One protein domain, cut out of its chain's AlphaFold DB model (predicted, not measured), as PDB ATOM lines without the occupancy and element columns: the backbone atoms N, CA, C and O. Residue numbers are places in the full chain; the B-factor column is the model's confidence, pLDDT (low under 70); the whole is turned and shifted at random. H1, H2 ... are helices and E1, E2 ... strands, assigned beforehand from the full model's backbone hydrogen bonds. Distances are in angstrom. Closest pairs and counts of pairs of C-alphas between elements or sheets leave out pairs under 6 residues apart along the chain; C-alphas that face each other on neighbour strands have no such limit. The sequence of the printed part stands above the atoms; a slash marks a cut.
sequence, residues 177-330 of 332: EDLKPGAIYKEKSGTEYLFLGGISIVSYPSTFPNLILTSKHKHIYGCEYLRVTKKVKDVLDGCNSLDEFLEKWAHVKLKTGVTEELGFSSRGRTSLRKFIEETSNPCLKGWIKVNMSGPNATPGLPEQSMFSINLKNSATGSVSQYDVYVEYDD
ATOM      1  N   GLU A 177     -34.493  52.778  39.505       81.31
ATOM      2  CA  GLU A 177     -34.332  52.019  40.758       81.31
ATOM      3  C   GLU A 177     -35.543  52.119  41.700       81.31
ATOM      4  O   GLU A 177     -35.741  51.244  42.536       81.31
ATOM      5  N   ASP A 178     -36.377  53.149  41.533       87.44
ATOM      6  CA  ASP A 178     -37.577  53.361  42.346       87.44
ATOM      7  C   ASP A 178     -38.822  52.675  41.745       87.44
ATOM      8  O   ASP A 178     -39.882  52.658  42.378       87.44
ATOM      9  N   LEU A 179     -38.732  52.133  40.521       90.31
ATOM     10  CA  LEU A 179     -39.860  51.477  39.856       90.31
ATOM     11  C   LEU A 179     -40.091  50.072  40.414       90.31
ATOM     12  O   LEU A 179     -39.166  49.271  40.543       90.31
ATOM     13  N   LYS A 180     -41.357  49.742  40.670       93.38
ATOM     14  CA  LYS A 180     -41.770  48.470  41.270       93.38
ATOM     15  C   LYS A 180     -42.543  47.624  40.263       93.38
ATOM     16  O   LYS A 180     -43.540  48.114  39.722       93.38
ATOM     17  N   PRO A 181     -42.122  46.377  39.985       92.31
ATOM     18  CA  PRO A 181     -42.923  45.463  39.182       92.31
ATOM     19  C   PRO A 181     -44.335  45.348  39.761       92.31
ATOM     20  O   PRO A 181     -44.497  45.134  40.961       92.31
ATOM     21  N   GLY A 182     -45.347  45.519  38.914       93.38
ATOM     22  CA  GLY A 182     -46.755  45.476  39.311       93.38
ATOM     23  C   GLY A 182     -47.415  46.847  39.414       93.38
ATOM     24  O   GLY A 182     -48.644  46.923  39.391       93.38
ATOM     25  N   ALA A 183     -46.621  47.922  39.436       96.44
ATOM     26  CA  ALA A 183     -47.119  49.288  39.445       96.44
ATOM     27  C   ALA A 183     -47.339  49.862  38.038       96.44
ATOM     28  O   ALA A 183     -46.670  49.505  37.061       96.44
ATOM     29  N   ILE A 184     -48.307  50.774  37.943       97.19
ATOM     30  CA  ILE A 184     -48.635  51.543  36.749       97.19
ATOM     31  C   ILE A 184     -48.005  52.925  36.869       97.19
ATOM     32  O   ILE A 184     -48.229  53.658  37.831       97.19
ATOM     33  N   TYR A 185     -47.257  53.299  35.838       96.75
ATOM     34  CA  TYR A 185     -46.588  54.585  35.745       96.75
ATOM     35  C   TYR A 185     -47.034  55.356  34.512       96.75
ATOM     36  O   TYR A 185     -47.330  54.783  33.458       96.75
ATOM     37  N   LYS A 186     -47.033  56.683  34.625       95.88
ATOM     38  CA  LYS A 186     -47.478  57.586  33.564       95.88
ATOM     39  C   LYS A 186     -46.324  58.392  32.995       95.88
ATOM     40  O   LYS A 186     -45.517  58.988  33.711       95.88
ATOM     41  N   GLU A 187     -46.243  58.420  31.671       93.38
ATOM     42  CA  GLU A 187     -45.313  59.276  30.940       93.38
ATOM     43  C   GLU A 187     -45.850  60.711  30.843       93.38
ATOM     44  O   GLU A 187     -47.047  60.970  30.960       93.38
ATOM     45  N   LYS A 188     -44.979  61.671  30.515       87.88
ATOM     46  CA  LYS A 188     -45.382  63.074  30.286       87.88
ATOM     47  C   LYS A 188     -46.462  63.236  29.202       87.88
ATOM     48  O   LYS A 188     -47.202  64.212  29.223       87.88
ATOM     49  N   SER A 189     -46.549  62.290  28.265       89.12
ATOM     50  CA  SER A 189     -47.593  62.230  27.233       89.12
ATOM     51  C   SER A 189     -48.992  61.921  27.785       89.12
ATOM     52  O   SER A 189     -49.968  62.046  27.054       89.12
ATOM     53  N   GLY A 190     -49.093  61.486  29.044       90.44
ATOM     54  CA  GLY A 190     -50.313  60.963  29.652       90.44
ATOM     55  C   GLY A 190     -50.523  59.462  29.439       90.44
ATOM     56  O   GLY A 190     -51.492  58.919  29.957       90.44
ATOM     57  N   THR A 191     -49.638  58.779  28.706       95.25
ATOM     58  CA  THR A 191     -49.750  57.329  28.482       95.25
ATOM     59  C   THR A 191     -49.331  56.549  29.728       95.25
ATOM     60  O   THR A 191     -48.266  56.814  30.287       95.25
ATOM     61  N   GLU A 192     -50.146  55.570  30.122       97.19
ATOM     62  CA  GLU A 192     -49.905  54.682  31.263       97.19
ATOM     63  C   GLU A 192     -49.310  53.333  30.831       97.19
ATOM     64  O   GLU A 192     -49.718  52.742  29.821       97.19
ATOM     65  N   TYR A 193     -48.370  52.827  31.627       96.88
ATOM     66  CA  TYR A 193     -47.715  51.536  31.437       96.88
ATOM     67  C   TYR A 193     -47.632  50.770  32.758       96.88
ATOM     68  O   TYR A 193     -47.182  51.325  33.754       96.88
ATOM     69  N   LEU A 194     -48.011  49.493  32.738       96.31
ATOM     70  CA  LEU A 194     -47.695  48.531  33.788       96.31
ATOM     71  C   LEU A 194     -46.220  48.149  33.647       96.31
ATOM     72  O   LEU A 194     -45.804  47.707  32.570       96.31
ATOM     73  N   PHE A 195     -45.439  48.341  34.705       94.38
ATOM     74  CA  PHE A 195     -44.037  47.946  34.748       94.38
ATOM     75  C   PHE A 195     -43.909  46.485  35.179       94.38
ATOM     76  O   PHE A 195     -44.448  46.092  36.214       94.38
ATOM     77  N   LEU A 196     -43.199  45.684  34.384       90.12
ATOM     78  CA  LEU A 196     -43.018  44.249  34.624       90.12
ATOM     79  C   LEU A 196     -41.610  43.911  35.140       90.12
ATOM     80  O   LEU A 196     -41.393  42.804  35.617       90.12
ATOM     81  N   GLY A 197     -40.668  44.858  35.097       86.81
ATOM     82  CA  GLY A 197     -39.281  44.638  35.516       86.81
ATOM     83  C   GLY A 197     -38.380  44.100  34.402       86.81
ATOM     84  O   GLY A 197     -38.775  44.036  33.237       86.81
ATOM     85  N   GLY A 198     -37.135  43.782  34.757       81.12
ATOM     86  CA  GLY A 198     -36.190  43.086  33.881       81.12
ATOM     87  C   GLY A 198     -36.384  41.584  34.009       81.12
ATOM     88  O   GLY A 198     -35.714  40.955  34.817       81.12
ATOM     89  N   ILE A 199     -37.346  41.042  33.270       77.94
ATOM     90  CA  ILE A 199     -37.713  39.627  33.323       77.94
ATOM     91  C   ILE A 199     -37.792  39.026  31.922       77.94
ATOM     92  O   ILE A 199     -38.029  39.738  30.942       77.94
ATOM     93  N   SER A 200     -37.662  37.709  31.857       75.69
ATOM     94  CA  SER A 200     -37.922  36.876  30.682       75.69
ATOM     95  C   SER A 200     -39.211  36.101  30.901       75.69
ATOM     96  O   SER A 200     -39.461  35.644  32.014       75.69
ATOM     97  N   ILE A 201     -40.022  35.920  29.857       74.19
ATOM     98  CA  ILE A 201     -41.186  35.026  29.918       74.19
ATOM     99  C   ILE A 201     -41.028  33.953  28.854       74.19
ATOM    100  O   ILE A 201     -41.087  34.224  27.649       74.19
ATOM    101  N   VAL A 202     -40.829  32.726  29.320       73.00
ATOM    102  CA  VAL A 202     -40.504  31.575  28.482       73.00
ATOM    103  C   VAL A 202     -41.642  30.570  28.543       73.00
ATOM    104  O   VAL A 202     -42.326  30.436  29.557       73.00
ATOM    105  N   SER A 203     -41.878  29.885  27.429       70.50
ATOM    106  CA  SER A 203     -42.771  28.738  27.382       70.50
ATOM    107  C   SER A 203     -42.050  27.516  26.845       70.50
ATOM    108  O   SER A 203     -41.323  27.590  25.848       70.50
ATOM    109  N   TYR A 204     -42.289  26.377  27.480       67.31
ATOM    110  CA  TYR A 204     -41.763  25.099  27.031       67.31
ATOM    111  C   TYR A 204     -42.916  24.169  26.670       67.31
ATOM    112  O   TYR A 204     -43.811  23.976  27.499       67.31
ATOM    113  N   PRO A 205     -42.931  23.573  25.463       62.50
ATOM    114  CA  PRO A 205     -43.621  22.309  25.286       62.50
ATOM    115  C   PRO A 205     -43.161  21.353  26.388       62.50
ATOM    116  O   PRO A 205     -41.960  21.212  26.611       62.50
ATOM    117  N   SER A 206     -44.096  20.649  27.024       57.34
ATOM    118  CA  SER A 206     -43.794  19.621  28.045       57.34
ATOM    119  C   SER A 206     -42.754  18.569  27.611       57.34
ATOM    120  O   SER A 206     -42.231  17.834  28.443       57.34
ATOM    121  N   THR A 207     -42.444  18.490  26.313       52.62
ATOM    122  CA  THR A 207     -41.508  17.544  25.700       52.62
ATOM    123  C   THR A 207     -40.278  18.171  25.026       52.62
ATOM    124  O   THR A 207     -39.399  17.414  24.621       52.62
ATOM    125  N   PHE A 208     -40.166  19.502  24.894       50.53
ATOM    126  CA  PHE A 208     -39.025  20.152  24.224       50.53
ATOM    127  C   PHE A 208     -38.711  21.540  24.801       50.53
ATOM    128  O   PHE A 208     -39.623  22.347  24.954       50.53
ATOM    129  N   PRO A 209     -37.435  21.887  25.031       48.41
ATOM    130  CA  PRO A 209     -37.065  23.231  25.449       48.41
ATOM    131  C   PRO A 209     -37.012  24.223  24.266       48.41
ATOM    132  O   PRO A 209     -36.474  23.920  23.202       48.41
ATOM    133  N   ASN A 210     -37.492  25.442  24.541       52.75
ATOM    134  CA  ASN A 210     -37.272  26.745  23.885       52.75
ATOM    135  C   ASN A 210     -38.343  27.309  22.922       52.75
ATOM    136  O   ASN A 210     -38.177  27.275  21.703       52.75
ATOM    137  N   LEU A 211     -39.350  28.009  23.477       53.06
ATOM    138  CA  LEU A 211     -40.048  29.111  22.794       53.06
ATOM    139  C   LEU A 211     -40.261  30.307  23.750       53.06
ATOM    140  O   LEU A 211     -41.011  30.222  24.722       53.06
ATOM    141  N   ILE A 212     -39.614  31.443  23.482       59.03
ATOM    142  CA  ILE A 212     -39.768  32.670  24.287       59.03
ATOM    143  C   ILE A 212     -41.042  33.405  23.829       59.03
ATOM    144  O   ILE A 212     -41.172  33.715  22.646       59.03
ATOM    145  N   LEU A 213     -41.979  33.683  24.750       55.50
ATOM    146  CA  LEU A 213     -43.281  34.327  24.456       55.50
ATOM    147  C   LEU A 213     -43.178  35.850  24.234       55.50
ATOM    148  O   LEU A 213     -44.153  36.510  23.859       55.50
ATOM    149  N   THR A 214     -41.999  36.419  24.480       52.25
ATOM    150  CA  THR A 214     -41.624  37.803  24.172       52.25
ATOM    151  C   THR A 214     -40.640  37.790  23.002       52.25
ATOM    152  O   THR A 214     -39.649  37.063  23.016       52.25
ATOM    153  N   SER A 215     -40.927  38.530  21.935       39.34
ATOM    154  CA  SER A 215     -40.326  38.253  20.632       39.34
ATOM    155  C   SER A 215     -38.805  38.441  20.520       39.34
ATOM    156  O   SER A 215     -38.215  39.415  20.976       39.34
ATOM    157  N   LYS A 216     -38.216  37.472  19.799       39.22
ATOM    158  CA  LYS A 216     -36.985  37.482  18.980       39.22
ATOM    159  C   LYS A 216     -35.712  38.064  19.627       39.22
ATOM    160  O   LYS A 216     -35.302  39.187  19.355       39.22
ATOM    161  N   HIS A 217     -34.996  37.195  20.343       37.88
ATOM    162  CA  HIS A 217     -33.544  37.272  20.591       37.88
ATOM    163  C   HIS A 217     -32.996  38.467  21.388       37.88
ATOM    164  O   HIS A 217     -32.000  39.046  20.956       37.88
ATOM    165  N   LYS A 218     -33.545  38.818  22.560       42.06
ATOM    166  CA  LYS A 218     -32.834  39.710  23.501       42.06
ATOM    167  C   LYS A 218     -33.160  39.433  24.975       42.06
ATOM    168  O   LYS A 218     -34.114  39.992  25.490       42.06
ATOM    169  N   HIS A 219     -32.274  38.720  25.664       45.81
ATOM    170  CA  HIS A 219     -31.811  39.164  26.987       45.81
ATOM    171  C   HIS A 219     -30.398  39.719  26.759       45.81
ATOM    172  O   HIS A 219     -29.710  39.288  25.836       45.81
ATOM    173  N   ILE A 220     -29.988  40.842  27.346       46.09
ATOM    174  CA  ILE A 220     -29.495  40.913  28.734       46.09
ATOM    175  C   ILE A 220     -29.706  42.334  29.340       46.09
ATOM    176  O   ILE A 220     -29.237  42.656  30.421       46.09
ATOM    177  N   TYR A 221     -30.416  43.257  28.670       53.06
ATOM    178  CA  TYR A 221     -30.287  44.692  29.002       53.06
ATOM    179  C   TYR A 221     -31.584  45.502  29.054       53.06
ATOM    180  O   TYR A 221     -31.515  46.692  28.772       53.06
ATOM    181  N   GLY A 222     -32.763  44.947  29.343       67.81
ATOM    182  CA  GLY A 222     -34.011  45.717  29.222       67.81
ATOM    183  C   GLY A 222     -35.045  45.512  30.316       67.81
ATOM    184  O   GLY A 222     -34.930  44.611  31.133       67.81
ATOM    185  N   CYS A 223     -36.060  46.375  30.318       80.00
ATOM    186  CA  CYS A 223     -37.267  46.169  31.110       80.00
ATOM    187  C   CYS A 223     -38.482  45.987  30.211       80.00
ATOM    188  O   CYS A 223     -38.572  46.591  29.133       80.00
ATOM    189  N   GLU A 224     -39.429  45.217  30.724       86.06
ATOM    190  CA  GLU A 224     -40.706  44.944  30.097       86.06
ATOM    191  C   GLU A 224     -41.801  45.873  30.620       86.06
ATOM    192  O   GLU A 224     -41.870  46.237  31.801       86.06
ATOM    193  N   TYR A 225     -42.675  46.268  29.697       90.38
ATOM    194  CA  TYR A 225     -43.798  47.153  29.970       90.38
ATOM    195  C   TYR A 225     -45.020  46.699  29.184       90.38
ATOM    196  O   TYR A 225     -44.908  46.342  28.011       90.38
ATOM    197  N   LEU A 226     -46.205  46.847  29.765       92.19
ATOM    198  CA  LEU A 226     -47.463  46.689  29.043       92.19
ATOM    199  C   LEU A 226     -48.230  48.010  29.044       92.19
ATOM    200  O   LEU A 226     -48.490  48.590  30.095       92.19
ATOM    201  N   ARG A 227     -48.614  48.500  27.860       94.81
ATOM    202  CA  ARG A 227     -49.457  49.700  27.765       94.81
ATOM    203  C   ARG A 227     -50.812  49.420  28.408       94.81
ATOM    204  O   ARG A 227     -51.512  48.491  28.001       94.81
ATOM    205  N   VAL A 228     -51.218  50.270  29.344       95.50
ATOM    206  CA  VAL A 228     -52.483  50.097  30.052       95.50
ATOM    207  C   VAL A 228     -53.631  50.604  29.178       95.50
ATOM    208  O   VAL A 228     -53.814  51.798  28.959       95.50
ATOM    209  N   THR A 229     -54.400  49.661  28.642       94.00
ATOM    210  CA  THR A 229     -55.661  49.900  27.921       94.00
ATOM    211  C   THR A 229     -56.837  49.469  28.794       94.00
ATOM    212  O   THR A 229     -56.624  48.791  29.796       94.00
ATOM    213  N   LYS A 230     -58.083  49.788  28.404       93.38
ATOM    214  CA  LYS A 230     -59.277  49.324  29.135       93.38
ATOM    215  C   LYS A 230     -59.259  47.803  29.354       93.38
ATOM    216  O   LYS A 230     -59.336  47.358  30.484       93.38
ATOM    217  N   LYS A 231     -58.983  47.034  28.296       91.50
ATOM    218  CA  LYS A 231     -58.874  45.567  28.359       91.50
ATOM    219  C   LYS A 231     -57.789  45.075  29.328       91.50
ATOM    220  O   LYS A 231     -57.947  44.020  29.922       91.50
ATOM    221  N   VAL A 232     -56.678  45.803  29.457       92.88
ATOM    222  CA  VAL A 232     -55.617  45.462  30.421       92.88
ATOM    223  C   VAL A 232     -56.065  45.789  31.845       92.88
ATOM    224  O   VAL A 232     -55.859  44.961  32.723       92.88
ATOM    225  N   LYS A 233     -56.714  46.944  32.067       93.56
ATOM    226  CA  LYS A 233     -57.287  47.305  33.376       93.56
ATOM    227  C   LYS A 233     -58.317  46.273  33.836       93.56
ATOM    228  O   LYS A 233     -58.174  45.757  34.930       93.56
ATOM    229  N   ASP A 234     -59.237  45.877  32.958       93.19
ATOM    230  CA  ASP A 234     -60.277  44.888  33.274       93.19
ATOM    231  C   ASP A 234     -59.693  43.524  33.710       93.19
ATOM    232  O   ASP A 234     -60.316  42.800  34.478       93.19
ATOM    233  N   VAL A 235     -58.502  43.151  33.218       93.31
ATOM    234  CA  VAL A 235     -57.806  41.913  33.622       93.31
ATOM    235  C   VAL A 235     -56.988  42.113  34.899       93.31
ATOM    236  O   VAL A 235     -56.903  41.195  35.713       93.31
ATOM    237  N   LEU A 236     -56.383  43.292  35.079       93.62
ATOM    238  CA  LEU A 236     -55.660  43.658  36.302       93.62
ATOM    239  C   LEU A 236     -56.594  43.751  37.510       93.62
ATOM    240  O   LEU A 236     -56.185  43.395  38.614       93.62
ATOM    241  N   ASP A 237     -57.833  44.193  37.304       88.75
ATOM    242  CA  ASP A 237     -58.838  44.289  38.353       88.75
ATOM    243  C   ASP A 237     -59.089  42.903  38.974       88.75
ATOM    244  O   ASP A 237     -59.504  41.941  38.324       88.75
ATOM    245  N   GLY A 238     -58.780  42.783  40.266       84.25
ATOM    246  CA  GLY A 238     -58.866  41.519  40.999       84.25
ATOM    247  C   GLY A 238     -57.661  40.584  40.825       84.25
ATOM    248  O   GLY A 238     -57.785  39.396  41.123       84.25
ATOM    249  N   CYS A 239     -56.522  41.073  40.330       92.94
ATOM    250  CA  CYS A 239     -55.222  40.412  40.484       92.94
ATOM    251  C   CYS A 239     -54.460  41.038  41.656       92.94
ATOM    252  O   CYS A 239     -54.410  42.257  41.772       92.94
ATOM    253  N   ASN A 240     -53.840  40.218  42.503       91.88
ATOM    254  CA  ASN A 240     -53.011  40.682  43.624       91.88
ATOM    255  C   ASN A 240     -51.500  40.535  43.354       91.88
ATOM    256  O   ASN A 240     -50.661  41.076  44.077       91.88
ATOM    257  N   SER A 241     -51.144  39.791  42.307       94.19
ATOM    258  CA  SER A 241     -49.772  39.535  41.865       94.19
ATOM    259  C   SER A 241     -49.660  39.632  40.345       94.19
ATOM    260  O   SER A 241     -50.666  39.574  39.629       94.19
ATOM    261  N   LEU A 242     -48.433  39.798  39.853       92.62
ATOM    262  CA  LEU A 242     -48.149  39.742  38.423       92.62
ATOM    263  C   LEU A 242     -48.306  38.320  37.866       92.62
ATOM    264  O   LEU A 242     -48.680  38.182  36.707       92.62
ATOM    265  N   ASP A 243     -48.114  37.287  38.689       90.81
ATOM    266  CA  ASP A 243     -48.340  35.879  38.347       90.81
ATOM    267  C   ASP A 243     -49.802  35.645  37.929       90.81
ATOM    268  O   ASP A 243     -50.079  35.176  36.823       90.81
ATOM    269  N   GLU A 244     -50.748  36.054  38.786       92.81
ATOM    270  CA  GLU A 244     -52.193  35.961  38.522       92.81
ATOM    271  C   GLU A 244     -52.590  36.767  37.282       92.81
ATOM    272  O   GLU A 244     -53.391  36.319  36.454       92.81
ATOM    273  N   PHE A 245     -52.029  37.973  37.148       94.12
ATOM    274  CA  PHE A 245     -52.274  38.814  35.986       94.12
ATOM    275  C   PHE A 245     -51.777  38.145  34.705       94.12
ATOM    276  O   PHE A 245     -52.517  38.098  33.722       94.12
ATOM    277  N   LEU A 246     -50.550  37.618  34.704       90.56
ATOM    278  CA  LEU A 246     -49.945  36.980  33.543       90.56
ATOM    279  C   LEU A 246     -50.752  35.760  33.108       90.56
ATOM    280  O   LEU A 246     -51.014  35.618  31.915       90.56
ATOM    281  N   GLU A 247     -51.202  34.930  34.049       90.38
ATOM    282  CA  GLU A 247     -52.048  33.775  33.751       90.38
ATOM    283  C   GLU A 247     -53.351  34.203  33.062       90.38
ATOM    284  O   GLU A 247     -53.664  33.728  31.961       90.38
ATOM    285  N   LYS A 248     -54.099  35.145  33.653       91.62
ATOM    286  CA  LYS A 248     -55.346  35.653  33.057       91.62
ATOM    287  C   LYS A 248     -55.087  36.328  31.708       91.62
ATOM    288  O   LYS A 248     -55.846  36.138  30.756       91.62
ATOM    289  N   TRP A 249     -54.008  37.096  31.592       89.81
ATOM    290  CA  TRP A 249     -53.646  37.799  30.365       89.81
ATOM    291  C   TRP A 249     -53.263  36.836  29.241       89.81
ATOM    292  O   TRP A 249     -53.734  36.991  28.111       89.81
ATOM    293  N   ALA A 250     -52.483  35.801  29.548       85.62
ATOM    294  CA  ALA A 250     -52.132  34.735  28.618       85.62
ATOM    295  C   ALA A 250     -53.384  33.999  28.127       85.62
ATOM    296  O   ALA A 250     -53.539  33.782  26.926       85.62
ATOM    297  N   HIS A 251     -54.340  33.714  29.015       84.56
ATOM    298  CA  HIS A 251     -55.636  33.145  28.637       84.56
ATOM    299  C   HIS A 251     -56.416  34.031  27.659       84.56
ATOM    300  O   HIS A 251     -57.070  33.522  26.748       84.56
ATOM    301  N   VAL A 252     -56.323  35.349  27.816       84.56
ATOM    302  CA  VAL A 252     -56.994  36.333  26.960       84.56
ATOM    303  C   VAL A 252     -56.283  36.540  25.617       84.56
ATOM    304  O   VAL A 252     -56.945  36.863  24.627       84.56
ATOM    305  N   LYS A 253     -54.952  36.414  25.570       80.00
ATOM    306  CA  LYS A 253     -54.127  36.725  24.387       80.00
ATOM    307  C   LYS A 253     -53.744  35.514  23.551       80.00
ATOM    308  O   LYS A 253     -53.763  35.597  22.327       80.00
ATOM    309  N   LEU A 254     -53.410  34.404  24.196       73.38
ATOM    310  CA  LEU A 254     -52.833  33.240  23.528       73.38
ATOM    311  C   LEU A 254     -53.904  32.235  23.071       73.38
ATOM    312  O   LEU A 254     -53.688  31.523  22.095       73.38
ATOM    313  N   LYS A 255     -55.100  32.211  23.684       67.19
ATOM    314  CA  LYS A 255     -56.202  31.327  23.240       67.19
ATOM    315  C   LYS A 255     -56.932  31.806  21.979       67.19
ATOM    316  O   LYS A 255     -57.664  31.026  21.378       67.19
ATOM    317  N   THR A 256     -56.749  33.060  21.554       57.41
ATOM    318  CA  THR A 256     -57.494  33.647  20.422       57.41
ATOM    319  C   THR A 256     -56.835  33.456  19.050       57.41
ATOM    320  O   THR A 256     -57.307  34.031  18.078       57.41
ATOM    321  N   GLY A 257     -55.775  32.647  18.935       50.09
ATOM    322  CA  GLY A 257     -55.316  32.069  17.660       50.09
ATOM    323  C   GLY A 257     -54.653  33.001  16.635       50.09
ATOM    324  O   GLY A 257     -54.360  32.538  15.539       50.09
ATOM    325  N   VAL A 258     -54.408  34.282  16.947       49.97
ATOM    326  CA  VAL A 258     -53.836  35.243  15.969       49.97
ATOM    327  C   VAL A 258     -52.701  36.114  16.537       49.97
ATOM    328  O   VAL A 258     -52.178  36.977  15.843       49.97
ATOM    329  N   THR A 259     -52.267  35.916  17.783       49.72
ATOM    330  CA  THR A 259     -51.145  36.693  18.338       49.72
ATOM    331  C   THR A 259     -50.188  35.789  19.095       49.72
ATOM    332  O   THR A 259     -50.494  35.370  20.206       49.72
ATOM    333  N   GLU A 260     -49.026  35.527  18.494       55.50
ATOM    334  CA  GLU A 260     -47.895  34.778  19.076       55.50
ATOM    335  C   GLU A 260     -47.183  35.544  20.210       55.50
ATOM    336  O   GLU A 260     -46.138  35.122  20.688       55.50
ATOM    337  N   GLU A 261     -47.726  36.682  20.653       69.56
ATOM    338  CA  GLU A 261     -47.065  37.586  21.589       69.56
ATOM    339  C   GLU A 261     -48.043  38.117  22.641       69.56
ATOM    340  O   GLU A 261     -49.203  38.446  22.365       69.56
ATOM    341  N   LEU A 262     -47.538  38.298  23.863       76.31
ATOM    342  CA  LEU A 262     -48.282  38.894  24.978       76.31
ATOM    343  C   LEU A 262     -48.497  40.414  24.821       76.31
ATOM    344  O   LEU A 262     -49.244  41.025  25.593       76.31
ATOM    345  N   GLY A 263     -47.900  41.034  23.795       78.19
ATOM    346  CA  GLY A 263     -48.025  42.463  23.498       78.19
ATOM    347  C   GLY A 263     -47.220  43.367  24.434       78.19
ATOM    348  O   GLY A 263     -47.551  44.547  24.579       78.19
ATOM    349  N   PHE A 264     -46.198  42.817  25.090       83.75
ATOM    350  CA  PHE A 264     -45.255  43.584  25.897       83.75
ATOM    351  C   PHE A 264     -44.315  44.392  25.004       83.75
ATOM    352  O   PHE A 264     -44.023  44.021  23.870       83.75
ATOM    353  N   SER A 265     -43.889  45.547  25.508       81.06
ATOM    354  CA  SER A 265     -42.876  46.370  24.863       81.06
ATOM    355  C   SER A 265     -41.588  46.316  25.669       81.06
ATOM    356  O   SER A 265     -41.550  46.876  26.765       81.06
ATOM    357  N   SER A 266     -40.538  45.763  25.078       78.50
ATOM    358  CA  SER A 266     -39.199  45.721  25.658       78.50
ATOM    359  C   SER A 266     -38.439  47.021  25.383       78.50
ATOM    360  O   SER A 266     -38.439  47.541  24.259       78.50
ATOM    361  N   ARG A 267     -37.745  47.568  26.387       78.81
ATOM    362  CA  ARG A 267     -36.793  48.683  26.201       78.81
ATOM    363  C   ARG A 267     -35.444  48.350  26.809       78.81
ATOM    364  O   ARG A 267     -35.393  47.983  27.973       78.81
ATOM    365  N   GLY A 268     -34.363  48.561  26.054       72.56
ATOM    366  CA  GLY A 268     -32.996  48.407  26.565       72.56
ATOM    367  C   GLY A 268     -32.579  49.526  27.538       72.56
ATOM    368  O   GLY A 268     -33.176  50.604  27.499       72.56
ATOM    369  N   ARG A 269     -31.517  49.313  28.334       68.62
ATOM    370  CA  ARG A 269     -30.972  50.191  29.398       68.62
ATOM    371  C   ARG A 269     -30.767  51.639  28.932       68.62
ATOM    372  O   ARG A 269     -31.051  52.577  29.669       68.62
ATOM    373  N   THR A 270     -30.352  51.841  27.683       68.88
ATOM    374  CA  THR A 270     -30.115  53.173  27.089       68.88
ATOM    375  C   THR A 270     -31.382  53.875  26.582       68.88
ATOM    376  O   THR A 270     -31.332  55.031  26.170       68.88
ATOM    377  N   SER A 271     -32.530  53.193  26.605       80.38
ATOM    378  CA  SER A 271     -33.804  53.640  26.019       80.38
ATOM    379  C   SER A 271     -35.015  53.382  26.924       80.38
ATOM    380  O   SER A 271     -36.148  53.298  26.444       80.38
ATOM    381  N   LEU A 272     -34.775  53.237  28.232       85.44
ATOM    382  CA  LEU A 272     -35.815  53.017  29.235       85.44
ATOM    383  C   LEU A 272     -36.874  54.127  29.200       85.44
ATOM    384  O   LEU A 272     -36.603  55.279  28.834       85.44
ATOM    385  N   ARG A 273     -38.101  53.766  29.581       89.94
ATOM    386  CA  ARG A 273     -39.206  54.725  29.657       89.94
ATOM    387  C   ARG A 273     -38.961  55.718  30.785       89.94
ATOM    388  O   ARG A 273     -38.333  55.402  31.787       89.94
ATOM    389  N   LYS A 274     -39.464  56.939  30.606       91.31
ATOM    390  CA  LYS A 274     -39.311  58.022  31.580       91.31
ATOM    391  C   LYS A 274     -40.672  58.419  32.135       91.31
ATOM    392  O   LYS A 274     -41.465  59.066  31.443       91.31
ATOM    393  N   PHE A 275     -40.916  58.054  33.385       93.56
ATOM    394  CA  PHE A 275     -42.188  58.283  34.064       93.56
ATOM    395  C   PHE A 275     -42.141  59.516  34.944       93.56
ATOM    396  O   PHE A 275     -41.095  59.841  35.493       93.56
ATOM    397  N   ILE A 276     -43.265  60.211  35.059       92.19
ATOM    398  CA  ILE A 276     -43.389  61.419  35.883       92.19
ATOM    399  C   ILE A 276     -44.174  61.172  37.175       92.19
ATOM    400  O   ILE A 276     -44.016  61.942  38.114       92.19
ATOM    401  N   GLU A 277     -44.989  60.116  37.223       91.88
ATOM    402  CA  GLU A 277     -45.781  59.726  38.395       91.88
ATOM    403  C   GLU A 277     -46.130  58.226  38.359       91.88
ATOM    404  O   GLU A 277     -46.264  57.639  37.279       91.88
ATOM    405  N   GLU A 278     -46.259  57.621  39.542       94.88
ATOM    406  CA  GLU A 278     -46.941  56.339  39.761       94.88
ATOM    407  C   GLU A 278     -48.436  56.635  39.894       94.88
ATOM    408  O   GLU A 278     -48.813  57.509  40.674       94.88
ATOM    409  N   THR A 279     -49.287  55.960  39.121       93.62
ATOM    410  CA  THR A 279     -50.740  56.200  39.156       93.62
ATOM    411  C   THR A 279     -51.478  55.184  40.015       93.62
ATOM    412  O   THR A 279     -52.465  55.538  40.657       93.62
ATOM    413  N   SER A 280     -51.002  53.940  40.068       93.44
ATOM    414  CA  SER A 280     -51.516  52.906  40.968       93.44
ATOM    415  C   SER A 280     -50.562  51.715  41.061       93.44
ATOM    416  O   SER A 280     -49.681  51.548  40.220       93.44
ATOM    417  N   ASN A 281     -50.767  50.849  42.056       91.12
ATOM    418  CA  ASN A 281     -50.067  49.571  42.176       91.12
ATOM    419  C   ASN A 281     -51.065  48.409  42.334       91.12
ATOM    420  O   ASN A 281     -51.334  47.992  43.462       91.12
ATOM    421  N   PRO A 282     -51.676  47.930  41.230       91.19
ATOM    422  CA  PRO A 282     -52.674  46.861  41.282       91.19
ATOM    423  C   PRO A 282     -52.087  45.523  41.750       91.19
ATOM    424  O   PRO A 282     -52.730  44.805  42.507       91.19
ATOM    425  N   CYS A 283     -50.854  45.201  41.357       92.50
ATOM    426  CA  CYS A 283     -50.198  43.945  41.713       92.50
ATOM    427  C   CYS A 283     -49.199  44.177  42.853       92.50
ATOM    428  O   CYS A 283     -47.991  44.086  42.647       92.50
ATOM    429  N   LEU A 284     -49.700  44.470  44.060       88.81
ATOM    430  CA  LEU A 284     -48.884  44.838  45.231       88.81
ATOM    431  C   LEU A 284     -47.757  43.846  45.546       88.81
ATOM    432  O   LEU A 284     -46.701  44.256  46.026       88.81
ATOM    433  N   LYS A 285     -47.980  42.551  45.294       89.50
ATOM    434  CA  LYS A 285     -46.983  41.500  45.542       89.50
ATOM    435  C   LYS A 285     -45.907  41.401  44.456       89.50
ATOM    436  O   LYS A 285     -44.942  40.675  44.655       89.50
ATOM    437  N   GLY A 286     -46.064  42.099  43.329       89.69
ATOM    438  CA  GLY A 286     -45.190  41.955  42.168       89.69
ATOM    439  C   GLY A 286     -45.186  40.517  41.650       89.69
ATOM    440  O   GLY A 286     -46.228  39.855  41.647       89.69
ATOM    441  N   TRP A 287     -44.019  40.049  41.212       88.38
ATOM    442  CA  TRP A 287     -43.807  38.648  40.865       88.38
ATOM    443  C   TRP A 287     -43.515  37.807  42.110       88.38
ATOM    444  O   TRP A 287     -42.671  38.184  42.922       88.38
ATOM    445  N   ILE A 288     -44.185  36.663  42.241       87.94
ATOM    446  CA  ILE A 288     -44.026  35.740  43.374       87.94
ATOM    447  C   ILE A 288     -43.165  34.541  42.968       87.94
ATOM    448  O   ILE A 288     -42.237  34.182  43.689       87.94
ATOM    449  N   LYS A 289     -43.453  33.926  41.818       84.12
ATOM    450  CA  LYS A 289     -42.759  32.728  41.318       84.12
ATOM    451  C   LYS A 289     -41.721  33.066  40.242       84.12
ATOM    452  O   LYS A 289     -41.876  32.681  39.088       84.12
ATOM    453  N   VAL A 290     -40.673  33.807  40.597       81.88
ATOM    454  CA  VAL A 290     -39.578  34.127  39.660       81.88
ATOM    455  C   VAL A 290     -38.456  33.108  39.796       81.88
ATOM    456  O   VAL A 290     -37.934  32.906  40.890       81.88
ATOM    457  N   ASN A 291     -38.067  32.493  38.683       80.38
ATOM    458  CA  ASN A 291     -36.880  31.648  38.614       80.38
ATOM    459  C   ASN A 291     -35.643  32.521  38.389       80.38
ATOM    460  O   ASN A 291     -35.717  33.523  37.685       80.38
ATOM    461  N   MET A 292     -34.502  32.157  38.965       75.69
ATOM    462  CA  MET A 292     -33.228  32.801  38.643       75.69
ATOM    463  C   MET A 292     -32.472  31.945  37.635       75.69
ATOM    464  O   MET A 292     -32.310  30.746  37.856       75.69
ATOM    465  N   SER A 293     -31.983  32.563  36.564       69.81
ATOM    466  CA  SER A 293     -31.071  31.952  35.596       69.81
ATOM    467  C   SER A 293     -29.736  32.711  35.570       69.81
ATOM    468  O   SER A 293     -29.648  33.853  36.018       69.81
ATOM    469  N   GLY A 294     -28.661  32.050  35.122       66.75
ATOM    470  CA  GLY A 294     -27.306  32.624  35.091       66.75
ATOM    471  C   GLY A 294     -26.328  32.051  36.135       66.75
ATOM    472  O   GLY A 294     -26.647  31.073  36.809       66.75
ATOM    473  N   PRO A 295     -25.115  32.625  36.268       65.50
ATOM    474  CA  PRO A 295     -24.036  32.145  37.140       65.50
ATOM    475  C   PRO A 295     -24.408  32.136  38.624       65.50
ATOM    476  O   PRO A 295     -23.888  31.318  39.380       65.50
ATOM    477  N   ASN A 296     -25.319  33.026  39.016       66.44
ATOM    478  CA  ASN A 296     -25.799  33.182  40.386       66.44
ATOM    479  C   ASN A 296     -27.084  32.375  40.661       66.44
ATOM    480  O   ASN A 296     -27.603  32.397  41.778       66.44
ATOM    481  N   ALA A 297     -27.611  31.647  39.669       71.00
ATOM    482  CA  ALA A 297     -28.719  30.727  39.893       71.00
ATOM    483  C   ALA A 297     -28.285  29.631  40.874       71.00
ATOM    484  O   ALA A 297     -27.219  29.036  40.725       71.00
ATOM    485  N   THR A 298     -29.115  29.343  41.883       64.62
ATOM    486  CA  THR A 298     -28.809  28.282  42.854       64.62
ATOM    487  C   THR A 298     -28.889  26.920  42.157       64.62
ATOM    488  O   THR A 298     -29.986  26.516  41.758       64.62
ATOM    489  N   PRO A 299     -27.773  26.180  42.016       61.72
ATOM    490  CA  PRO A 299     -27.790  24.909  41.306       61.72
ATOM    491  C   PRO A 299     -28.683  23.888  42.018       61.72
ATOM    492  O   PRO A 299     -28.604  23.718  43.233       61.72
ATOM    493  N   GLY A 300     -29.509  23.172  41.251       60.09
ATOM    494  CA  GLY A 300     -30.326  22.064  41.756       60.09
ATOM    495  C   GLY A 300     -31.700  22.446  42.314       60.09
ATOM    496  O   GLY A 300     -32.433  21.548  42.728       60.09
ATOM    497  N   LEU A 301     -32.088  23.728  42.299       64.81
ATOM    498  CA  LEU A 301     -33.487  24.093  42.520       64.81
ATOM    499  C   LEU A 301     -34.313  23.770  41.264       64.81
ATOM    500  O   LEU A 301     -33.926  24.182  40.170       64.81
ATOM    501  N   PRO A 302     -35.434  23.038  41.392       68.25
ATOM    502  CA  PRO A 302     -36.321  22.805  40.264       68.25
ATOM    503  C   PRO A 302     -36.983  24.119  39.839       68.25
ATOM    504  O   PRO A 302     -37.490  24.862  40.686       68.25
ATOM    505  N   GLU A 303     -37.001  24.378  38.532       74.56
ATOM    506  CA  GLU A 303     -37.743  25.497  37.953       74.56
ATOM    507  C   GLU A 303     -39.222  25.394  38.331       74.56
ATOM    508  O   GLU A 303     -39.860  24.343  38.214       74.56
ATOM    509  N   GLN A 304     -39.783  26.506  38.792       79.81
ATOM    510  CA  GLN A 304     -41.189  26.603  39.134       79.81
ATOM    511  C   GLN A 304     -41.943  27.207  37.958       79.81
ATOM    512  O   GLN A 304     -41.826  28.400  37.672       79.81
ATOM    513  N   SER A 305     -42.752  26.377  37.298       81.44
ATOM    514  CA  SER A 305     -43.750  26.864  36.349       81.44
ATOM    515  C   SER A 305     -44.723  27.792  37.078       81.44
ATOM    516  O   SER A 305     -45.236  27.470  38.160       81.44
ATOM    517  N   MET A 306     -44.986  28.960  36.491       84.94
ATOM    518  CA  MET A 306     -46.010  29.860  37.010       84.94
ATOM    519  C   MET A 306     -47.397  29.251  36.824       84.94
ATOM    520  O   MET A 306     -48.153  29.153  37.796       84.94
ATOM    521  N   PHE A 307     -47.697  28.836  35.589       86.31
ATOM    522  CA  PHE A 307     -48.931  28.172  35.176       86.31
ATOM    523  C   PHE A 307     -48.715  27.403  33.866       86.31
ATOM    524  O   PHE A 307     -47.812  27.706  33.085       86.31
ATOM    525  N   SER A 308     -49.598  26.445  33.592       85.88
ATOM    526  CA  SER A 308     -49.648  25.742  32.308       85.88
ATOM    527  C   SER A 308     -50.802  26.254  31.451       85.88
ATOM    528  O   SER A 308     -51.880  26.574  31.954       85.88
ATOM    529  N   ILE A 309     -50.622  26.273  30.134       82.00
ATOM    530  CA  ILE A 309     -51.666  26.638  29.180       82.00
ATOM    531  C   ILE A 309     -51.673  25.692  27.978       82.00
ATOM    532  O   ILE A 309     -50.643  25.363  27.396       82.00
ATOM    533  N   ASN A 310     -52.871  25.265  27.582       80.75
ATOM    534  CA  ASN A 310     -53.075  24.486  26.366       80.75
ATOM    535  C   ASN A 310     -53.208  25.429  25.171       80.75
ATOM    536  O   ASN A 310     -54.168  26.204  25.095       80.75
ATOM    537  N   LEU A 311     -52.262  25.347  24.236       76.25
ATOM    538  CA  LEU A 311     -52.252  26.144  23.013       76.25
ATOM    539  C   LEU A 311     -52.517  25.250  21.805       76.25
ATOM    540  O   LEU A 311     -51.974  24.151  21.687       76.25
ATOM    541  N   LYS A 312     -53.366  25.739  20.899       73.88
ATOM    542  CA  LYS A 312     -53.658  25.079  19.628       73.88
ATOM    543  C   LYS A 312     -52.687  25.591  18.569       73.88
ATOM    544  O   LYS A 312     -52.646  26.790  18.307       73.88
ATOM    545  N   ASN A 313     -51.943  24.688  17.943       70.56
ATOM    546  CA  ASN A 313     -51.089  25.014  16.810       70.56
ATOM    547  C   ASN A 313     -51.963  25.420  15.609       70.56
ATOM    548  O   ASN A 313     -52.889  24.697  15.233       70.56
ATOM    549  N   SER A 314     -51.690  26.588  15.025       64.88
ATOM    550  CA  SER A 314     -52.471  27.153  13.917       64.88
ATOM    551  C   SER A 314     -52.321  26.371  12.609       64.88
ATOM    552  O   SER A 314     -53.263  26.334  11.822       64.88
ATOM    553  N   ALA A 315     -51.178  25.716  12.393       67.50
ATOM    554  CA  ALA A 315     -50.880  24.945  11.189       67.50
ATOM    555  C   ALA A 315     -51.380  23.495  11.272       67.50
ATOM    556  O   ALA A 315     -51.928  22.977  10.303       67.50
ATOM    557  N   THR A 316     -51.210  22.832  12.419       75.38
ATOM    558  CA  THR A 316     -51.550  21.402  12.580       75.38
ATOM    559  C   THR A 316     -52.888  21.170  13.279       75.38
ATOM    560  O   THR A 316     -53.411  20.059  13.262       75.38
ATOM    561  N   GLY A 317     -53.439  22.186  13.947       72.44
ATOM    562  CA  GLY A 317     -54.650  22.071  14.757       72.44
ATOM    563  C   GLY A 317     -54.480  21.269  16.053       72.44
ATOM    564  O   GLY A 317     -55.441  21.176  16.819       72.44
ATOM    565  N   SER A 318     -53.290  20.721  16.321       76.69
ATOM    566  CA  SER A 318     -52.997  19.951  17.530       76.69
ATOM    567  C   SER A 318     -52.935  20.857  18.757       76.69
ATOM    568  O   SER A 318     -52.453  21.988  18.681       76.69
ATOM    569  N   VAL A 319     -53.399  20.351  19.898       78.00
ATOM    570  CA  VAL A 319     -53.305  21.044  21.186       78.00
ATOM    571  C   VAL A 319     -52.121  20.478  21.958       78.00
ATOM    572  O   VAL A 319     -52.026  19.265  22.131       78.00
ATOM    573  N   SER A 320     -51.235  21.353  22.422       78.88
ATOM    574  CA  SER A 320     -50.101  20.987  23.274       78.88
ATOM    575  C   SER A 320     -50.127  21.819  24.549       78.88
ATOM    576  O   SER A 320     -50.499  22.996  24.519       78.88
ATOM    577  N   GLN A 321     -49.751  21.196  25.662       82.62
ATOM    578  CA  GLN A 321     -49.578  21.881  26.936       82.62
ATOM    579  C   GLN A 321     -48.207  22.555  26.970       82.62
ATOM    580  O   GLN A 321     -47.188  21.909  26.704       82.62
ATOM    581  N   TYR A 322     -48.221  23.842  27.303       78.81
ATOM    582  CA  TYR A 322     -47.042  24.665  27.518       78.81
ATOM    583  C   TYR A 322     -46.991  25.096  28.972       78.81
ATOM    584  O   TYR A 322     -47.980  25.613  29.492       78.81
ATOM    585  N   ASP A 323     -45.839  24.927  29.599       81.31
ATOM    586  CA  ASP A 323     -45.562  25.498  30.910       81.31
ATOM    587  C   ASP A 323     -44.931  26.876  30.726       81.31
ATOM    588  O   ASP A 323     -44.033  27.036  29.895       81.31
ATOM    589  N   VAL A 324     -45.445  27.875  31.447       79.94
ATOM    590  CA  VAL A 324     -44.991  29.266  31.368       79.94
ATOM    591  C   VAL A 324     -44.140  29.588  32.586       79.94
ATOM    592  O   VAL A 324     -44.580  29.439  33.726       79.94
ATOM    593  N   TYR A 325     -42.941  30.092  32.326       80.62
ATOM    594  CA  TYR A 325     -41.947  30.452  33.323       80.62
ATOM    595  C   TYR A 325     -41.653  31.945  33.233       80.62
ATOM    596  O   TYR A 325     -41.678  32.534  32.149       80.62
ATOM    597  N   VAL A 326     -41.368  32.549  34.385       81.50
ATOM    598  CA  VAL A 326     -40.787  33.890  34.464       81.50
ATOM    599  C   VAL A 326     -39.412  33.764  35.081       81.50
ATOM    600  O   VAL A 326     -39.253  33.121  36.121       81.50
ATOM    601  N   GLU A 327     -38.434  34.380  34.437       79.38
ATOM    602  CA  GLU A 327     -37.036  34.297  34.831       79.38
ATOM    603  C   GLU A 327     -36.447  35.687  35.061       79.38
ATOM    604  O   GLU A 327     -36.746  36.639  34.336       79.38
ATOM    605  N   TYR A 328     -35.589  35.780  36.070       75.81
ATOM    606  CA  TYR A 328     -34.643  36.862  36.271       75.81
ATOM    607  C   TYR A 328     -33.253  36.352  35.884       75.81
ATOM    608  O   TYR A 328     -32.761  35.386  36.467       75.81
ATOM    609  N   ASP A 329     -32.645  36.993  34.891       65.94
ATOM    610  CA  ASP A 329     -31.296  36.676  34.428       65.94
ATOM    611  C   ASP A 329     -30.282  37.485  35.249       65.94
ATOM    612  O   ASP A 329     -30.235  38.712  35.144       65.94
ATOM    613  N   ASP A 330     -29.503  36.788  36.078       60.62
ATOM    614  CA  ASP A 330     -28.500  37.365  36.978       60.62
ATOM    615  C   ASP A 330     -27.068  37.163  36.445       60.62
ATOM    616  O   ASP A 330     -26.133  36.928  37.203       60.62
TER     617      ASP A 330
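Overview. This is residues 177 to 330 of the 332 residues of an uncharacterized protein of Massilimicrobiota sp. An142 (UniProt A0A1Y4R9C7). Two strongly twisted sheets stand at the two ends of the domain, joined where E2 runs on into E3 at 70 degrees, and on one side the helices H1 and H2 fill the space between them. H2 packs over E8 and E9 of one sheet, while H1 only grazes the other. The printed part has 154 residues, in the order E1 E2 E3 E4 H1 H2 E5 E6 E7 E8 E9; one sheet runs E5 E4 E2 E1 E6, all antiparallel, and the other is branched and mixed, with E3, E7 and E8 beside the long E9. The class is mixed, helices and strands, though named elements hold only 72 residues, under half. The whole is compact, with a radius of gyration of the C-alphas of 15.7 A and spans of 45 by 37 by 28 A.

Along the chain. Find C-alpha 184 at (-48.635, 51.543, 36.749), where E1 begins and runs to residue 187. Next come E2, residues 192 to 197, 15.2 A long; E3, residues 200 to 205, 16.5 A; and E4, residues 222 to 227, 16.0 A. H1 is residues 230 to 236, and H2, residues 242 to 254, begins at (-48.149, 39.742, 38.423) and is 16.9 A long. Then read E5 at residues 265 to 268, E6 at 275 to 280, E7 at 291 to 293 and E8 at 307 to 312, 16.5 A long. E9, residues 319 to 329, covers 30.1 A and ends at (-31.296, 36.676, 34.428).

Arrangement. Start with the five-strand sheet, whose edge strands are E5 and E6. Look for N 184 and O 280 of E1 and E6 at 2.8 A, N 185 and O 193 of the hairpin E1 and E2 at 2.9 A, N 194 and O 226 of E2 and E4 at 2.8 A, and N 265 and O 225 of E5 and E4 at 2.8 A. H1 is only just on this sheet, with 5 pairs of C-alphas within 10 A, and only grazes it with residues 232 to 236. H2 touches H1 with residues 245 to 249 alone, the closest C-alphas being Leu 236 and Phe 245 at 5.9 A; they run opposite ways at a steep tilt of 46 degrees. In both helices every O i to N i+4 pair is within hydrogen-bond range. H2 is on the branched sheet at a height over the sheet of 9.1 A, over E8 and E9, and runs along the strands, at 5 degrees to E8 on the local plane; the closest C-alphas of H2 and E8 are Glu 247 and Phe 307, at 6.6 A. E3 lies on one side of E9, and E7 and E8 on the other side. Check N 200 and O 327 of E3 and E9 at 2.9 A, N 328 and O 291 of the parallel E7 and E9 at 2.8 A, and N 309 and O 322 of the hairpin E8 and E9 at 2.8 A.

Size, cuts and confidence. The C-alphas farthest apart, those of Ile 276 and Thr 316, are 47.0 A apart. The printed part has no cut; the links E3 to E4 and E7 to E8 are long. Mean pLDDT of the printed part is 78.6, and 41 residues are under 70, among them residues 204 to 222.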